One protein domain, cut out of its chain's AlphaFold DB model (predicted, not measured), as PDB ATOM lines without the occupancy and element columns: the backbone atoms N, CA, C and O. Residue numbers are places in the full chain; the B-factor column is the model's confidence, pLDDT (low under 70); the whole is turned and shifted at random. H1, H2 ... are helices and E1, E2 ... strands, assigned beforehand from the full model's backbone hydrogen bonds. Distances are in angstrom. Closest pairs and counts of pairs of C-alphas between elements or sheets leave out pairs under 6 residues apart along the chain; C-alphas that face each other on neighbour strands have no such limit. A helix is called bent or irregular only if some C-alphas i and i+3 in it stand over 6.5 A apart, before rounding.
ATOM      1  N   PHE A  55     152.404  86.783 131.538       87.88
ATOM      2  CA  PHE A  55     151.205  86.636 130.724       87.88
ATOM      3  C   PHE A  55     149.994  86.229 131.571       87.88
ATOM      4  O   PHE A  55     148.886  86.736 131.391       87.88
ATOM      5  N   TYR A  56     150.208  85.352 132.555       88.88
ATOM      6  CA  TYR A  56     149.168  84.961 133.493       88.88
ATOM      7  C   TYR A  56     148.651  86.157 134.302       88.88
ATOM      8  O   TYR A  56     147.448  86.395 134.391       88.88
ATOM      9  N   GLN A  57     149.569  86.924 134.890       87.31
ATOM     10  CA  GLN A  57     149.223  88.032 135.771       87.31
ATOM     11  C   GLN A  57     148.544  89.185 135.024       87.31
ATOM     12  O   GLN A  57     147.612  89.776 135.564       87.31
ATOM     13  N   TYR A  58     149.015  89.504 133.817       87.25
ATOM     14  CA  TYR A  58     148.631  90.725 133.108       87.25
ATOM     15  C   TYR A  58     147.630  90.519 131.974       87.25
ATOM     16  O   TYR A  58     147.022  91.498 131.568       87.25
ATOM     17  N   HIS A  59     147.411  89.287 131.502       89.06
ATOM     18  CA  HIS A  59     146.478  89.032 130.394       89.06
ATOM     19  C   HIS A  59     145.438  87.960 130.727       89.06
ATOM     20  O   HIS A  59     144.264  88.116 130.402       89.06
ATOM     21  N   ILE A  60     145.815  86.895 131.444       90.81
ATOM     22  CA  ILE A  60     144.858  85.852 131.857       90.81
ATOM     23  C   ILE A  60     143.940  86.355 132.973       90.81
ATOM     24  O   ILE A  60     142.723  86.266 132.828       90.81
ATOM     25  N   LEU A  61     144.485  86.885 134.078       88.12
ATOM     26  CA  LEU A  61     143.656  87.373 135.189       88.12
ATOM     27  C   LEU A  61     142.698  88.499 134.748       88.12
ATOM     28  O   LEU A  61     141.501  88.362 135.007       88.12
ATOM     29  N   PRO A  62     143.143  89.532 134.000       88.00
ATOM     30  CA  PRO A  62     142.223  90.545 133.486       88.00
ATOM     31  C   PRO A  62     141.167  89.982 132.534       88.00
ATOM     32  O   PRO A  62     140.010  90.389 132.606       88.00
ATOM     33  N   ALA A  63     141.502  88.997 131.690       87.69
ATOM     34  CA  ALA A  63     140.506  88.342 130.842       87.69
ATOM     35  C   ALA A  63     139.428  87.602 131.662       87.69
ATOM     36  O   ALA A  63     138.259  87.608 131.270       87.69
ATOM     37  N   ILE A  64     139.784  87.002 132.809       85.56
ATOM     38  CA  ILE A  64     138.808  86.396 133.737       85.56
ATOM     39  C   ILE A  64     137.878  87.477 134.299       85.56
ATOM     40  O   ILE A  64     136.660  87.290 134.308       85.56
ATOM     41  N   ASP A  65     138.431  88.613 134.728       82.81
ATOM     42  CA  ASP A  65     137.660  89.709 135.324       82.81
ATOM     43  C   ASP A  65     136.714  90.377 134.311       82.81
ATOM     44  O   ASP A  65     135.544  90.614 134.621       82.81
ATOM     45  N   VAL A  66     137.170  90.601 133.072       82.38
ATOM     46  CA  VAL A  66     136.336  91.119 131.972       82.38
ATOM     47  C   VAL A  66     135.161  90.181 131.695       82.38
ATOM     48  O   VAL A  66     134.013  90.625 131.590       82.38
ATOM     49  N   LEU A  67     135.418  88.872 131.620       81.25
ATOM     50  CA  LEU A  67     134.360  87.887 131.421       81.25
ATOM     51  C   LEU A  67     133.381  87.852 132.605       81.25
ATOM     52  O   LEU A  67     132.173  87.757 132.379       81.25
ATOM     53  N   LYS A  68     133.865  87.991 133.844       76.94
ATOM     54  CA  LYS A  68     133.026  88.020 135.050       76.94
ATOM     55  C   LYS A  68     132.090  89.223 135.072       76.94
ATOM     56  O   LYS A  68     130.880  89.035 135.184       76.94
ATOM     57  N   LEU A  69     132.622  90.425 134.851       70.25
ATOM     58  CA  LEU A  69     131.829  91.654 134.761       70.25
ATOM     59  C   LEU A  69     130.756  91.549 133.672       70.25
ATOM     60  O   LEU A  69     129.600  91.893 133.908       70.25
ATOM     61  N   SER A  70     131.109  91.002 132.504       66.12
ATOM     62  CA  SER A  70     130.138  90.784 131.428       66.12
ATOM     63  C   SER A  70     129.038  89.790 131.818       66.12
ATOM     64  O   SER A  70     127.888  89.984 131.443       66.12
ATOM     65  N   SER A  71     129.358  88.761 132.612       65.38
ATOM     66  CA  SER A  71     128.387  87.765 133.079       65.38
ATOM     67  C   SER A  71     127.482  88.259 134.212       65.38
ATOM     68  O   SER A  71     126.348  87.797 134.313       65.38
ATOM     69  N   ASP A  72     127.958  89.207 135.025       64.31
ATOM     70  CA  ASP A  72     127.199  89.816 136.124       64.31
ATOM     71  C   ASP A  72     126.249  90.925 135.622       64.31
ATOM     72  O   ASP A  72     125.202  91.162 136.224       64.31
ATOM     73  N   LEU A  73     126.579  91.576 134.498       55.94
ATOM     74  CA  LEU A  73     125.760  92.620 133.861       55.94
ATOM     75  C   LEU A  73     124.598  92.070 133.016       55.94
ATOM     76  O   LEU A  73     123.616  92.781 132.798       55.94
ATOM     77  N   VAL A  74     124.671  90.819 132.544       57.12
ATOM     78  CA  VAL A  74     123.546  90.176 131.847       57.12
ATOM     79  C   VAL A  74     122.518  89.713 132.885       57.12
ATOM     80  O   VAL A  74     122.594  88.598 133.402       57.12
ATOM     81  N   GLN A  75     121.531  90.560 133.188       51.50
ATOM     82  CA  GLN A  75     120.296  90.111 133.838       51.50
ATOM     83  C   GLN A  75     119.588  89.137 132.891       51.50
ATOM     84  O   GLN A  75     118.945  89.546 131.927       51.50
ATOM     85  N   LYS A  83     121.936  79.409 127.648       75.81
ATOM     86  CA  LYS A  83     122.622  78.809 126.498       75.81
ATOM     87  C   LYS A  83     123.954  78.169 126.907       75.81
ATOM     88  O   LYS A  83     124.842  78.838 127.450       75.81
ATOM     89  N   GLU A  84     124.096  76.883 126.605       78.12
ATOM     90  CA  GLU A  84     125.317  76.113 126.833       78.12
ATOM     91  C   GLU A  84     126.195  76.080 125.579       78.12
ATOM     92  O   GLU A  84     125.722  76.178 124.445       78.12
ATOM     93  N   TYR A  85     127.502  75.979 125.788       78.81
ATOM     94  CA  TYR A  85     128.503  75.913 124.730       78.81
ATOM     95  C   TYR A  85     129.514  74.826 125.053       78.81
ATOM     96  O   TYR A  85     129.768  74.561 126.226       78.81
ATOM     97  N   LEU A  86     130.152  74.273 124.026       79.19
ATOM     98  CA  LEU A  86     131.279  73.368 124.215       79.19
ATOM     99  C   LEU A  86     132.386  74.034 125.052       79.19
ATOM    100  O   LEU A  86     132.708  75.216 124.870       79.19
ATOM    101  N   LEU A  87     132.978  73.267 125.963       75.12
ATOM    102  CA  LEU A  87     134.030  73.717 126.870       75.12
ATOM    103  C   LEU A  87     135.257  74.234 126.102       75.12
ATOM    104  O   LEU A  87     135.752  75.327 126.392       75.12
ATOM    105  N   ASN A  88     135.689  73.516 125.062       73.75
ATOM    106  CA  ASN A  88     136.777  73.937 124.175       73.75
ATOM    107  C   ASN A  88     136.513  75.303 123.504       73.75
ATOM    108  O   ASN A  88     137.412  76.140 123.407       73.75
ATOM    109  N   TYR A  89     135.266  75.586 123.118       78.00
ATOM    110  CA  TYR A  89     134.855  76.855 122.523       78.00
ATOM    111  C   TYR A  89     134.950  78.005 123.535       78.00
ATOM    112  O   TYR A  89     135.419  79.094 123.195       78.00
ATOM    113  N   GLN A  90     134.556  77.767 124.791       79.75
ATOM    114  CA  GLN A  90     134.673  78.759 125.865       79.75
ATOM    115  C   GLN A  90     136.141  79.077 126.182       79.75
ATOM    116  O   GLN A  90     136.506  80.254 126.249       79.75
ATOM    117  N   TYR A  91     137.006  78.062 126.280       79.38
ATOM    118  CA  TYR A  91     138.446  78.276 126.444       79.38
ATOM    119  C   TYR A  91     139.070  79.010 125.254       79.38
ATOM    120  O   TYR A  91     139.852  79.938 125.457       79.38
ATOM    121  N   LYS A  92     138.697  78.662 124.016       76.31
ATOM    122  CA  LYS A  92     139.170  79.363 122.813       76.31
ATOM    123  C   LYS A  92     138.813  80.847 122.857       76.31
ATOM    124  O   LYS A  92     139.668  81.692 122.602       76.31
ATOM    125  N   LYS A  93     137.569  81.179 123.216       78.50
ATOM    126  CA  LYS A  93     137.124  82.573 123.363       78.50
ATOM    127  C   LYS A  93     137.906  83.301 124.462       78.50
ATOM    128  O   LYS A  93     138.308  84.444 124.263       78.50
ATOM    129  N   PHE A  94     138.144  82.636 125.589       85.56
ATOM    130  CA  PHE A  94     138.909  83.175 126.711       85.56
ATOM    131  C   PHE A  94     140.368  83.478 126.349       85.56
ATOM    132  O   PHE A  94     140.823  84.606 126.525       85.56
ATOM    133  N   PHE A  95     141.091  82.508 125.786       83.81
ATOM    134  CA  PHE A  95     142.480  82.720 125.383       83.81
ATOM    135  C   PHE A  95     142.598  83.704 124.222       83.81
ATOM    136  O   PHE A  95     143.553  84.472 124.200       83.81
ATOM    137  N   LYS A  96     141.622  83.758 123.305       81.62
ATOM    138  CA  LYS A  96     141.577  84.795 122.267       81.62
ATOM    139  C   LYS A  96     141.573  86.198 122.878       81.62
ATOM    140  O   LYS A  96     142.323  87.047 122.414       81.62
ATOM    141  N   LEU A  97     140.776  86.432 123.925       84.12
ATOM    142  CA  LEU A  97     140.757  87.717 124.634       84.12
ATOM    143  C   LEU A  97     142.122  88.037 125.257       84.12
ATOM    144  O   LEU A  97     142.645  89.120 125.028       84.12
ATOM    145  N   ALA A  98     142.717  87.084 125.980       86.69
ATOM    146  CA  ALA A  98     144.023  87.276 126.614       86.69
ATOM    147  C   ALA A  98     145.156  87.492 125.593       86.69
ATOM    148  O   ALA A  98     146.040  88.311 125.812       86.69
ATOM    149  N   VAL A  99     145.135  86.780 124.463       82.19
ATOM    150  CA  VAL A  99     146.121  86.942 123.386       82.19
ATOM    151  C   VAL A  99     145.964  88.299 122.718       82.19
ATOM    152  O   VAL A  99     146.967  88.971 122.538       82.19
ATOM    153  N   ILE A 100     144.743  88.730 122.386       79.12
ATOM    154  CA  ILE A 100     144.510  90.058 121.797       79.12
ATOM    155  C   ILE A 100     144.978  91.162 122.751       79.12
ATOM    156  O   ILE A 100     145.624  92.109 122.315       79.12
ATOM    157  N   ASP A 101     144.690  91.032 124.046       82.25
ATOM    158  CA  ASP A 101     145.145  91.982 125.062       82.25
ATOM    159  C   ASP A 101     146.680  92.016 125.181       82.25
ATOM    160  O   ASP A 101     147.289  93.083 125.080       82.25
ATOM    161  N   PHE A 102     147.321  90.845 125.291       81.81
ATOM    162  CA  PHE A 102     148.783  90.722 125.278       81.81
ATOM    163  C   PHE A 102     149.391  91.375 124.048       81.81
ATOM    164  O   PHE A 102     150.324  92.172 124.158       81.81
ATOM    165  N   LEU A 103     148.842  91.046 122.884       74.06
ATOM    166  CA  LEU A 103     149.263  91.601 121.624       74.06
ATOM    167  C   LEU A 103     149.146  93.118 121.687       74.06
ATOM    168  O   LEU A 103     150.185  93.754 121.692       74.06
ATOM    169  N   ASN A 104     147.970  93.702 121.908       70.62
ATOM    170  CA  ASN A 104     147.790  95.156 122.023       70.62
ATOM    171  C   ASN A 104     148.767  95.837 123.002       70.62
ATOM    172  O   ASN A 104     149.217  96.949 122.733       70.62
ATOM    173  N   SER A 105     149.128  95.174 124.108       71.50
ATOM    174  CA  SER A 105     150.066  95.707 125.107       71.50
ATOM    175  C   SER A 105     151.536  95.732 124.656       71.50
ATOM    176  O   SER A 105     152.311  96.557 125.135       71.50
ATOM    177  N   CYS A 106     151.929  94.836 123.746       62.75
ATOM    178  CA  CYS A 106     153.316  94.636 123.310       62.75
ATOM    179  C   CYS A 106     153.530  94.928 121.805       62.75
ATOM    180  O   CYS A 106     154.671  95.021 121.353       62.75
ATOM    181  N   ILE A 107     152.452  95.062 121.020       51.66
ATOM    182  CA  ILE A 107     152.447  95.022 119.549       51.66
ATOM    183  C   ILE A 107     152.865  96.312 118.873       51.66
ATOM    184  O   ILE A 107     153.385  96.215 117.762       51.66
ATOM    185  N   SER A 108     152.688  97.489 119.479       52.69
ATOM    186  CA  SER A 108     153.120  98.740 118.829       52.69
ATOM    187  C   SER A 108     154.596  98.679 118.422       52.69
ATOM    188  O   SER A 108     154.962  99.217 117.389       52.69
ATOM    189  N   ASN A 109     155.400  97.918 119.174       52.41
ATOM    190  CA  ASN A 109     156.827  97.717 118.940       52.41
ATOM    191  C   ASN A 109     157.151  96.383 118.232       52.41
ATOM    192  O   ASN A 109     158.321  96.096 118.013       52.41
ATOM    193  N   ILE A 110     156.163  95.519 117.943       48.88
ATOM    194  CA  ILE A 110     156.345  94.188 117.318       48.88
ATOM    195  C   ILE A 110     155.702  94.109 115.915       48.88
ATOM    196  O   ILE A 110     156.213  93.401 115.054       48.88
ATOM    197  N   THR A 111     154.618  94.845 115.636       45.28
ATOM    198  CA  THR A 111     153.907  94.808 114.333       45.28
ATOM    199  C   THR A 111     154.574  95.577 113.209       45.28
ATOM    200  O   THR A 111     154.356  95.228 112.055       45.28
ATOM    201  N   GLU A 112     155.458  96.536 113.487       50.16
ATOM    202  CA  GLU A 112     156.306  97.118 112.433       50.16
ATOM    203  C   GLU A 112     157.285  96.086 111.825       50.16
ATOM    204  O   GLU A 112     158.005  96.389 110.873       50.16
ATOM    205  N   LEU A 113     157.310  94.851 112.349       47.44
ATOM    206  CA  LEU A 113     158.306  93.819 112.060       47.44
ATOM    207  C   LEU A 113     157.732  92.602 111.314       47.44
ATOM    208  O   LEU A 113     158.499  91.893 110.659       47.44
ATOM    209  N   SER A 114     156.415  92.353 111.355       44.03
ATOM    210  CA  SER A 114     155.775  91.300 110.551       44.03
ATOM    211  C   SER A 114     155.214  91.883 109.253       44.03
ATOM    212  O   SER A 114     154.492  92.873 109.248       44.03
ATOM    213  N   ARG A 115     155.514  91.247 108.112       47.69
ATOM    214  CA  ARG A 115     154.819  91.529 106.837       47.69
ATOM    215  C   ARG A 115     153.402  90.934 106.791       47.69
ATOM    216  O   ARG A 115     152.700  91.137 105.807       47.69
ATOM    217  N   GLU A 116     153.033  90.162 107.809       51.50
ATOM    218  CA  GLU A 116     151.784  89.403 107.929       51.50
ATOM    219  C   GLU A 116     150.801  90.134 108.854       51.50
ATOM    220  O   GLU A 116     151.221  90.897 109.734       51.50
ATOM    221  N   SER A 117     149.500  89.939 108.624       58.59
ATOM    222  CA  SER A 117     148.442  90.707 109.287       58.59
ATOM    223  C   SER A 117     148.156  90.210 110.710       58.59
ATOM    224  O   SER A 117     148.229  89.018 111.009       58.59
ATOM    225  N   HIS A 118     147.790  91.136 111.604       63.38
ATOM    226  CA  HIS A 118     147.419  90.846 112.997       63.38
ATOM    227  C   HIS A 118     146.338  89.756 113.110       63.38
ATOM    228  O   HIS A 118     146.412  88.887 113.981       63.38
ATOM    229  N   ASP A 119     145.371  89.773 112.194       65.69
ATOM    230  CA  ASP A 119     144.252  88.836 112.189       65.69
ATOM    231  C   ASP A 119     144.694  87.405 111.836       65.69
ATOM    232  O   ASP A 119     144.244  86.460 112.484       65.69
ATOM    233  N   GLU A 120     145.648  87.230 110.910       66.81
ATOM    234  CA  GLU A 120     146.201  85.913 110.545       66.81
ATOM    235  C   GLU A 120     146.909  85.240 111.730       66.81
ATOM    236  O   GLU A 120     146.725  84.045 111.983       66.81
ATOM    237  N   TYR A 121     147.678  86.008 112.505       68.44
ATOM    238  CA  TYR A 121     148.345  85.496 113.701       68.44
ATOM    239  C   TYR A 121     147.351  85.119 114.807       68.44
ATOM    240  O   TYR A 121     147.450  84.038 115.399       68.44
ATOM    241  N   VAL A 122     146.364  85.981 115.077       68.75
ATOM    242  CA  VAL A 122     145.322  85.714 116.078       68.75
ATOM    243  C   VAL A 122     144.528  84.462 115.701       68.75
ATOM    244  O   VAL A 122     144.263  83.628 116.569       68.75
ATOM    245  N   GLU A 123     144.170  84.287 114.430       69.25
ATOM    246  CA  GLU A 123     143.465  83.096 113.953       69.25
ATOM    247  C   GLU A 123     144.305  81.821 114.073       69.25
ATOM    248  O   GLU A 123     143.796  80.808 114.571       69.25
ATOM    249  N   MET A 124     145.587  81.879 113.695       74.19
ATOM    250  CA  MET A 124     146.531  80.768 113.834       74.19
ATOM    251  C   MET A 124     146.654  80.327 115.299       74.19
ATOM    252  O   MET A 124     146.442  79.155 115.610       74.19
ATOM    253  N   ILE A 125     146.903  81.262 116.220       70.31
ATOM    254  CA  ILE A 125     147.027  80.945 117.648       70.31
ATOM    255  C   ILE A 125     145.719  80.441 118.237       70.31
ATOM    256  O   ILE A 125     145.720  79.489 119.015       70.31
ATOM    257  N   CYS A 126     144.586  81.034 117.868       65.88
ATOM    258  CA  CYS A 126     143.292  80.557 118.344       65.88
ATOM    259  C   CYS A 126     143.010  79.119 117.894       65.88
ATOM    260  O   CYS A 126     142.285  78.403 118.586       65.88
ATOM    261  N   LYS A 127     143.534  78.695 116.740       69.25
ATOM    262  CA  LYS A 127     143.442  77.314 116.262       69.25
ATOM    263  C   LYS A 127     144.372  76.388 117.053       69.25
ATOM    264  O   LYS A 127     143.910  75.358 117.531       69.25
ATOM    265  N   ASP A 128     145.626  76.778 117.258       67.19
ATOM    266  CA  ASP A 128     146.618  75.966 117.977       67.19
ATOM    267  C   ASP A 128     146.291  75.810 119.467       67.19
ATOM    268  O   ASP A 128     146.313  74.696 119.992       67.19
ATOM    269  N   VAL A 129     145.885  76.893 120.139       63.88
ATOM    270  CA  VAL A 129     145.402  76.851 121.527       63.88
ATOM    271  C   VAL A 129     144.180  75.941 121.644       63.88
ATOM    272  O   VAL A 129     144.129  75.119 122.552       63.88
ATOM    273  N   SER A 130     143.234  76.025 120.698       59.59
ATOM    274  CA  SER A 130     142.038  75.167 120.674       59.59
ATOM    275  C   SER A 130     142.374  73.678 120.601       59.59
ATOM    276  O   SER A 130     141.649  72.891 121.194       59.59
ATOM    277  N   ASN A 131     143.452  73.300 119.910       62.56
ATOM    278  CA  ASN A 131     143.898  71.908 119.805       62.56
ATOM    279  C   ASN A 131     144.679  71.440 121.049       62.56
ATOM    280  O   ASN A 131     144.796  70.245 121.293       62.56
ATOM    281  N   MET A 132     145.250  72.360 121.833       59.62
ATOM    282  CA  MET A 132     145.966  72.035 123.078       59.62
ATOM    283  C   MET A 132     145.052  71.874 124.293       59.62
ATOM    284  O   MET A 132     145.491  71.366 125.325       59.62
ATOM    285  N   ILE A 133     143.813  72.351 124.191       58.25
ATOM    286  CA  ILE A 133     142.819  72.289 125.263       58.25
ATOM    287  C   ILE A 133     142.231  70.862 125.423       58.25
ATOM    288  O   ILE A 133     141.484  70.632 126.370       58.25
ATOM    289  N   ASP A 134     142.637  69.885 124.598       54.78
ATOM    290  CA  ASP A 134     142.124  68.505 124.626       54.78
ATOM    291  C   ASP A 134     142.546  67.651 125.851       54.78
ATOM    292  O   ASP A 134     143.652  67.761 126.398       54.78
ATOM    293  N   ASP A 135     141.600  66.786 126.248       49.34
ATOM    294  CA  ASP A 135     141.508  65.759 127.304       49.34
ATOM    295  C   ASP A 135     141.947  66.130 128.732       49.34
ATOM    296  O   ASP A 135     141.218  65.885 129.691       49.34
ATOM    297  N   ASN A 136     143.118  66.732 128.939       51.25
ATOM    298  CA  ASN A 136     143.715  66.850 130.281       51.25
ATOM    299  C   ASN A 136     143.160  68.044 131.091       51.25
ATOM    300  O   ASN A 136     143.011  67.980 132.315       51.25
ATOM    301  N   LEU A 137     142.828  69.146 130.408       55.50
ATOM    302  CA  LEU A 137     142.153  70.310 131.002       55.50
ATOM    303  C   LEU A 137     140.647  70.070 131.159       55.50
ATOM    304  O   LEU A 137     140.071  70.491 132.164       55.50
ATOM    305  N   GLU A 138     140.037  69.342 130.219       57.31
ATOM    306  CA  GLU A 138     138.640  68.904 130.297       57.31
ATOM    307  C   GLU A 138     138.433  67.911 131.454       57.31
ATOM    308  O   GLU A 138     137.555  68.131 132.288       57.31
ATOM    309  N   TYR A 139     139.316  66.915 131.614       55.97
ATOM    310  CA  TYR A 139     139.275  65.956 132.727       55.97
ATOM    311  C   TYR A 139     139.428  66.632 134.097       55.97
ATOM    312  O   TYR A 139     138.712  66.308 135.045       55.97
ATOM    313  N   HIS A 140     140.316  67.626 134.224       54.59
ATOM    314  CA  HIS A 140     140.425  68.389 135.468       54.59
ATOM    315  C   HIS A 140     139.143  69.174 135.770       54.59
ATOM    316  O   HIS A 140     138.640  69.131 136.895       54.59
ATOM    317  N   PHE A 141     138.614  69.875 134.767       59.72
ATOM    318  CA  PHE A 141     137.394  70.664 134.891       59.72
ATOM    319  C   PHE A 141     136.208  69.787 135.332       59.72
ATOM    320  O   PHE A 141     135.471  70.148 136.253       59.72
ATOM    321  N   GLN A 142     136.086  68.591 134.748       59.75
ATOM    322  CA  GLN A 142     135.097  67.577 135.118       59.75
ATOM    323  C   GLN A 142     135.331  67.005 136.532       59.75
ATOM    324  O   GLN A 142     134.383  66.877 137.308       59.75
ATOM    325  N   SER A 143     136.584  66.717 136.910       54.06
ATOM    326  CA  SER A 143     136.921  66.109 138.210       54.06
ATOM    327  C   SER A 143     136.702  67.036 139.416       54.06
ATOM    328  O   SER A 143     136.329  66.568 140.492       54.06
ATOM    329  N   VAL A 144     136.891  68.351 139.247       53.84
ATOM    330  CA  VAL A 144     136.771  69.339 140.336       53.84
ATOM    331  C   VAL A 144     135.325  69.740 140.605       53.84
ATOM    332  O   VAL A 144     134.957  69.957 141.760       53.84
ATOM    333  N   LEU A 145     134.473  69.800 139.580       53.38
ATOM    334  CA  LEU A 145     133.086  70.232 139.758       53.38
ATOM    335  C   LEU A 145     132.181  69.166 140.398       53.38
ATOM    336  O   LEU A 145     131.089  69.518 140.839       53.38
ATOM    337  N   LYS A 146     132.609  67.893 140.486       47.25
ATOM    338  CA  LYS A 146     131.794  66.766 140.994       47.25
ATOM    339  C   LYS A 146     130.353  66.783 140.450       47.25
ATOM    340  O   LYS A 146     129.408  66.482 141.176       47.25
ATOM    341  N   ILE A 147     130.167  67.167 139.185       49.88
ATOM    342  CA  ILE A 147     128.850  67.156 138.545       49.88
ATOM    343  C   ILE A 147     128.699  65.782 137.882       49.88
ATOM    344  O   ILE A 147     129.451  65.491 136.955       49.88
ATOM    345  N   PRO A 148     127.755  64.930 138.323       41.88
ATOM    346  CA  PRO A 148     127.637  63.546 137.858       41.88
ATOM    347  C   PRO A 148     127.200  63.382 136.387       41.88
ATOM    348  O   PRO A 148     127.066  62.255 135.928       41.88
ATOM    349  N   TYR A 149     127.003  64.475 135.640       46.91
ATOM    350  CA  TYR A 149     126.492  64.462 134.264       46.91
ATOM    351  C   TYR A 149     127.190  65.497 133.372       46.91
ATOM    352  O   TYR A 149     126.559  66.401 132.836       46.91
ATOM    353  N   LEU A 150     128.506  65.383 133.210       50.53
ATOM    354  CA  LEU A 150     129.249  66.096 132.164       50.53
ATOM    355  C   LEU A 150     129.560  65.121 131.017       50.53
ATOM    356  O   LEU A 150     130.704  64.962 130.619       50.53
ATOM    357  N   ASN A 151     128.536  64.419 130.519       48.28
ATOM    358  CA  ASN A 151     128.708  63.455 129.425       48.28
ATOM    359  C   ASN A 151     128.895  64.120 128.051       48.28
ATOM    360  O   ASN A 151     129.367  63.450 127.143       48.28
ATOM    361  N   ASP A 152     128.611  65.422 127.910       54.88
ATOM    362  CA  ASP A 152     128.609  66.079 126.593       54.88
ATOM    363  C   ASP A 152     129.587  67.267 126.455       54.88
ATOM    364  O   ASP A 152     129.581  67.944 125.432       54.88
ATOM    365  N   ASN A 153     130.460  67.552 127.434       68.31
ATOM    366  CA  ASN A 153     131.421  68.677 127.376       68.31
ATOM    367  C   ASN A 153     130.800  70.088 127.195       68.31
ATOM    368  O   ASN A 153     131.517  71.041 126.878       68.31
ATOM    369  N   TYR A 154     129.493  70.267 127.432       74.31
ATOM    370  CA  TYR A 154     128.812  71.570 127.366       74.31
ATOM    371  C   TYR A 154     128.751  72.276 128.727       74.31
ATOM    372  O   TYR A 154     128.620  71.655 129.782       74.31
ATOM    373  N   ILE A 155     128.856  73.606 128.706       74.31
ATOM    374  CA  ILE A 155     128.792  74.458 129.891       74.31
ATOM    375  C   ILE A 155     128.228  75.848 129.579       74.31
ATOM    376  O   ILE A 155     128.470  76.427 128.518       74.31
ATOM    377  N   THR A 156     127.507  76.436 130.536       79.50
ATOM    378  CA  THR A 156     127.119  77.850 130.468       79.50
ATOM    379  C   THR A 156     128.327  78.765 130.692       79.50
ATOM    380  O   THR A 156     129.180  78.502 131.543       79.50
ATOM    381  N   SER A 157     128.378  79.909 130.003       78.00
ATOM    382  CA  SER A 157     129.462  80.886 130.199       78.00
ATOM    383  C   SER A 157     129.612  81.323 131.661       78.00
ATOM    384  O   SER A 157     130.731  81.467 132.138       78.00
ATOM    385  N   LYS A 158     128.512  81.442 132.417       78.94
ATOM    386  CA  LYS A 158     128.551  81.778 133.850       78.94
ATOM    387  C   LYS A 158     129.261  80.707 134.688       78.94
ATOM    388  O   LYS A 158     130.102  81.044 135.516       78.94
ATOM    389  N   LYS A 159     128.959  79.417 134.474       77.25
ATOM    390  CA  LYS A 159     129.631  78.309 135.183       77.25
ATOM    391  C   LYS A 159     131.117  78.235 134.816       77.25
ATOM    392  O   LYS A 159     131.945  78.058 135.706       77.25
ATOM    393  N   PHE A 160     131.451  78.427 133.540       82.94
ATOM    394  CA  PHE A 160     132.833  78.464 133.058       82.94
ATOM    395  C   PHE A 160     133.647  79.590 133.715       82.94
ATOM    396  O   PHE A 160     134.696  79.340 134.305       82.94
ATOM    397  N   VAL A 161     133.130  80.820 133.687       82.44
ATOM    398  CA  VAL A 161     133.801  81.999 134.259       82.44
ATOM    399  C   VAL A 161     133.930  81.895 135.779       82.44
ATOM    400  O   VAL A 161     134.999  82.174 136.323       82.44
ATOM    401  N   ASN A 162     132.890  81.417 136.470       79.56
ATOM    402  CA  ASN A 162     132.953  81.176 137.912       79.56
ATOM    403  C   ASN A 162     134.020  80.139 138.273       79.56
ATOM    404  O   ASN A 162     134.743  80.337 139.247       79.56
ATOM    405  N   HIS A 163     134.164  79.070 137.485       81.31
ATOM    406  CA  HIS A 163     135.237  78.100 137.690       81.31
ATOM    407  C   HIS A 163     136.618  78.747 137.523       81.31
ATOM    408  O   HIS A 163     137.468  78.606 138.401       81.31
ATOM    409  N   LEU A 164     136.838  79.501 136.440       83.31
ATOM    410  CA  LEU A 164     138.109  80.195 136.221       83.31
ATOM    411  C   LEU A 164     138.455  81.149 137.372       83.31
ATOM    412  O   LEU A 164     139.607  81.188 137.799       83.31
ATOM    413  N   TYR A 165     137.463  81.871 137.898       82.94
ATOM    414  CA  TYR A 165     137.643  82.826 138.990       82.94
ATOM    415  C   TYR A 165     137.924  82.151 140.342       82.94
ATOM    416  O   TYR A 165     138.847  82.559 141.049       82.94
ATOM    417  N   ILE A 166     137.151  81.118 140.705       80.25
ATOM    418  CA  ILE A 166     137.297  80.390 141.979       80.25
ATOM    419  C   ILE A 166     138.633  79.638 142.024       80.25
ATOM    420  O   ILE A 166     139.328  79.687 143.035       80.25
ATOM    421  N   TYR A 167     139.025  78.997 140.919       78.56
ATOM    422  CA  TYR A 167     140.215  78.140 140.838       78.56
ATOM    423  C   TYR A 167     141.399  78.814 140.133       78.56
ATOM    424  O   TYR A 167     142.268  78.141 139.574       78.56
ATOM    425  N   LYS A 168     141.463  80.151 140.147       80.56
ATOM    426  CA  LYS A 168     142.505  80.917 139.446       80.56
ATOM    427  C   LYS A 168     143.930  80.472 139.805       80.56
ATOM    428  O   LYS A 168     144.768  80.369 138.922       80.56
ATOM    429  N   ASP A 169     144.235  80.124 141.050       75.56
ATOM    430  CA  ASP A 169     145.604  79.711 141.403       75.56
ATOM    431  C   ASP A 169     145.938  78.288 140.921       75.56
ATOM    432  O   ASP A 169     147.066  78.009 140.504       75.56
ATOM    433  N   GLU A 170     144.948  77.392 140.889       75.19
ATOM    434  CA  GLU A 170     145.100  76.025 140.375       75.19
ATOM    435  C   GLU A 170     145.185  75.974 138.845       75.19
ATOM    436  O   GLU A 170     145.854  75.097 138.285       75.19
ATOM    437  N   ASN A 171     144.520  76.911 138.168       75.62
ATOM    438  CA  ASN A 171     144.544  77.046 136.714       75.62
ATOM    439  C   ASN A 171     145.885  77.588 136.207       75.62
ATOM    440  O   ASN A 171     146.310  77.212 135.115       75.62
ATOM    441  N   LYS A 172     146.620  78.359 137.023       77.56
ATOM    442  CA  LYS A 172     147.948  78.890 136.671       77.56
ATOM    443  C   LYS A 172     148.910  77.821 136.159       77.56
ATOM    444  O   LYS A 172     149.414  77.929 135.048       77.56
ATOM    445  N   ARG A 173     149.103  76.743 136.927       74.00
ATOM    446  CA  ARG A 173     150.007  75.641 136.541       74.00
ATOM    447  C   ARG A 173     149.557  74.912 135.276       74.00
ATOM    448  O   ARG A 173     150.383  74.325 134.585       74.00
ATOM    449  N   LYS A 174     148.253  74.907 134.991       75.50
ATOM    450  CA  LYS A 174     147.689  74.213 133.827       75.50
ATOM    451  C   LYS A 174     147.786  75.043 132.559       75.50
ATOM    452  O   LYS A 174     147.951  74.485 131.482       75.50
ATOM    453  N   PHE A 175     147.718  76.364 132.686       84.31
ATOM    454  CA  PHE A 175     147.855  77.270 131.553       84.31
ATOM    455  C   PHE A 175     149.313  77.509 131.156       84.31
ATOM    456  O   PHE A 175     149.544  77.955 130.039       84.31
ATOM    457  N   ASP A 176     150.297  77.157 131.995       82.38
ATOM    458  CA  ASP A 176     151.726  77.317 131.682       82.38
ATOM    459  C   ASP A 176     152.110  76.722 130.310       82.38
ATOM    460  O   ASP A 176     152.820  77.366 129.538       82.38
ATOM    461  N   SER A 177     151.632  75.519 129.964       79.81
ATOM    462  CA  SER A 177     151.941  74.879 128.673       79.81
ATOM    463  C   SER A 177     151.326  75.620 127.482       79.81
ATOM    464  O   SER A 177     152.005  75.811 126.472       79.81
ATOM    465  N   ILE A 178     150.076  76.075 127.621       82.75
ATOM    466  CA  ILE A 178     149.352  76.848 126.603       82.75
ATOM    467  C   ILE A 178     150.036  78.202 126.395       82.75
ATOM    468  O   ILE A 178     150.307  78.601 125.266       82.75
ATOM    469  N   ILE A 179     150.390  78.885 127.483       88.25
ATOM    470  CA  ILE A 179     151.072  80.179 127.429       88.25
ATOM    471  C   ILE A 179     152.455  80.037 126.776       88.25
ATOM    472  O   ILE A 179     152.813  80.832 125.910       88.25
ATOM    473  N   ILE A 180     153.228  78.994 127.106       86.56
ATOM    474  CA  ILE A 180     154.512  78.732 126.430       86.56
ATOM    475  C   ILE A 180     154.309  78.485 124.934       86.56
ATOM    476  O   ILE A 180     155.141  78.920 124.135       86.56
ATOM    477  N   ARG A 181     153.231  77.796 124.542       84.06
ATOM    478  CA  ARG A 181     152.922  77.573 123.130       84.06
ATOM    479  C   ARG A 181     152.635  78.880 122.400       84.06
ATOM    480  O   ARG A 181     153.225  79.085 121.348       84.06
ATOM    481  N   ILE A 182     151.856  79.784 122.999       84.81
ATOM    482  CA  ILE A 182     151.593  81.122 122.443       84.81
ATOM    483  C   ILE A 182     152.909  81.842 122.104       84.81
ATOM    484  O   ILE A 182     153.054  82.377 121.009       84.81
ATOM    485  N   ALA A 183     153.909  81.800 122.992       83.94
ATOM    486  CA  ALA A 183     155.218  82.396 122.705       83.94
ATOM    487  C   ALA A 183     155.985  81.687 121.576       83.94
ATOM    488  O   ALA A 183     156.674  82.341 120.798       83.94
ATOM    489  N   ILE A 184     155.903  80.355 121.492       83.50
ATOM    490  CA  ILE A 184     156.544  79.575 120.419       83.50
ATOM    491  C   ILE A 184     155.931  79.927 119.065       83.50
ATOM    492  O   ILE A 184     156.669  80.162 118.110       83.50
ATOM    493  N   ASP A 185     154.607  80.006 118.995       77.88
ATOM    494  CA  ASP A 185     153.894  80.324 117.762       77.88
ATOM    495  C   ASP A 185     154.150  81.776 117.340       77.88
ATOM    496  O   ASP A 185     154.378  82.028 116.157       77.88
ATOM    497  N   LEU A 186     154.258  82.706 118.299       76.94
ATOM    498  CA  LEU A 186     154.735  84.070 118.045       76.94
ATOM    499  C   LEU A 186     156.138  84.088 117.443       76.94
ATOM    500  O   LEU A 186     156.379  84.762 116.447       76.94
ATOM    501  N   ALA A 187     157.075  83.343 118.034       74.38
ATOM    502  CA  ALA A 187     158.453  83.302 117.558       74.38
ATOM    503  C   ALA A 187     158.530  82.746 116.132       74.38
ATOM    504  O   ALA A 187     159.235  83.305 115.293       74.38
ATOM    505  N   ASN A 188     157.766  81.689 115.845       71.88
ATOM    506  CA  ASN A 188     157.686  81.090 114.517       71.88
ATOM    507  C   ASN A 188     157.087  82.060 113.492       71.88
ATOM    508  O   ASN A 188     157.655  82.218 112.411       71.88
ATOM    509  N   HIS A 189     155.993  82.740 113.845       69.94
ATOM    510  CA  HIS A 189     155.349  83.745 112.999       69.94
ATOM    511  C   HIS A 189     156.299  84.910 112.674       69.94
ATOM    512  O   HIS A 189     156.435  85.313 111.522       69.94
ATOM    513  N   LEU A 190     157.067  85.376 113.665       66.69
ATOM    514  CA  LEU A 190     158.083  86.420 113.497       66.69
ATOM    515  C   LEU A 190     159.398  85.916 112.872       66.69
ATOM    516  O   LEU A 190     160.307  86.712 112.637       66.69
TER     517      LEU A 190
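Overview. This is residues 55 to 75 and 83 to 190 of the 633 residues of an uncharacterized protein of Edhazardia aedis (strain USNM 41457) (UniProt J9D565). Four longer helices pack crosswise: H2 runs through the core, H1 crosses it, H3 folds back along it as a helical hairpin, and H6 reaches from H1 to H3. At the end of the cluster where H2 begins sit the shorter helices H4 and H5 and a tiny two-stranded sheet, E1 and E2. The printed part has 129 residues, in the order H1, E1, H2, H3, H4, E2, H5, H6; the class is mostly helix and the sheet E1 - E2 is antiparallel. The whole is compact, with a radius of gyration of the C-alphas of 15.3 A, yet elongated, with spans of 50 by 32 by 26 A.

Along the chain. H1, residues 55 to 73, begins with C-alpha 55 at (151.205, 86.636, 130.724) and is 26.3 A long. H1 is neither bent nor irregular, but only just: C-alphas 58 and 61 are 6.3 A apart. E1 is residues 84 to 86, 7.1 A. H2, residues 87 to 109, is 34.0 A long, with C-alpha 87 at (134.030, 73.717, 126.870); it has a kink of 34 degrees near residue 103 and is irregular, C-alphas 105 and 108 being 7.6 A apart. H3 is residues 118 to 132, 21.4 A, and H4 residues 136 to 145, 14.6 A. E2 is residues 154 to 156, 7.2 A, and H5 residues 157 to 166, 14.2 A. H6, residues 168 to 189, is 29.5 A long and ends with C-alpha 189 at (155.349, 83.745, 112.999); it has a kink of 50 degrees near residue 175 and is only just irregular, C-alphas 174 and 177 being 6.7 A apart.

Arrangement. H1 and H2 are the hubs and touch, H2 with residues 94 to 102 alone, at a steep tilt of 57 degrees; their closest C-alphas, of His 59 and Ala 98, are 4.8 A apart. H2 and H3 form a helical hairpin at 39 degrees, closest at the C-alphas of Lys 92 and Ser 130, 5.5 A. H6 touches H3, closest at the C-alphas of Val 129 and Ile 178, 6.4 A. H1 touches H6 with residues 55 to 61 alone, and H5 with residues 64 to 71 alone, closest at the C-alphas of Ser 71 and Lys 158, 6.0 A. H4 touches no helix but is near H5. Between E1 and E2, N 85 and O 155 are 2.9 A apart, within hydrogen-bond range. Each O i to N i+4 pair is within that range in H3, H4 and H5, against 13 of 15 in H1, 17 of 19 in H2 and 14 of 18 in H6.

Size, cuts and confidence. The two C-alphas farthest apart, of Glu 112 and Pro 148, are 50.9 A apart. Residues 76 to 82 are not printed, and C-alphas 75 and 83 are 13.7 A apart across this cut. Of the links that are printed whole, none is long. The mean pLDDT of the printed part is 70.6; residues 70 to 75, 106 to 123, 126 to 153 and 189 to 190 are under 70.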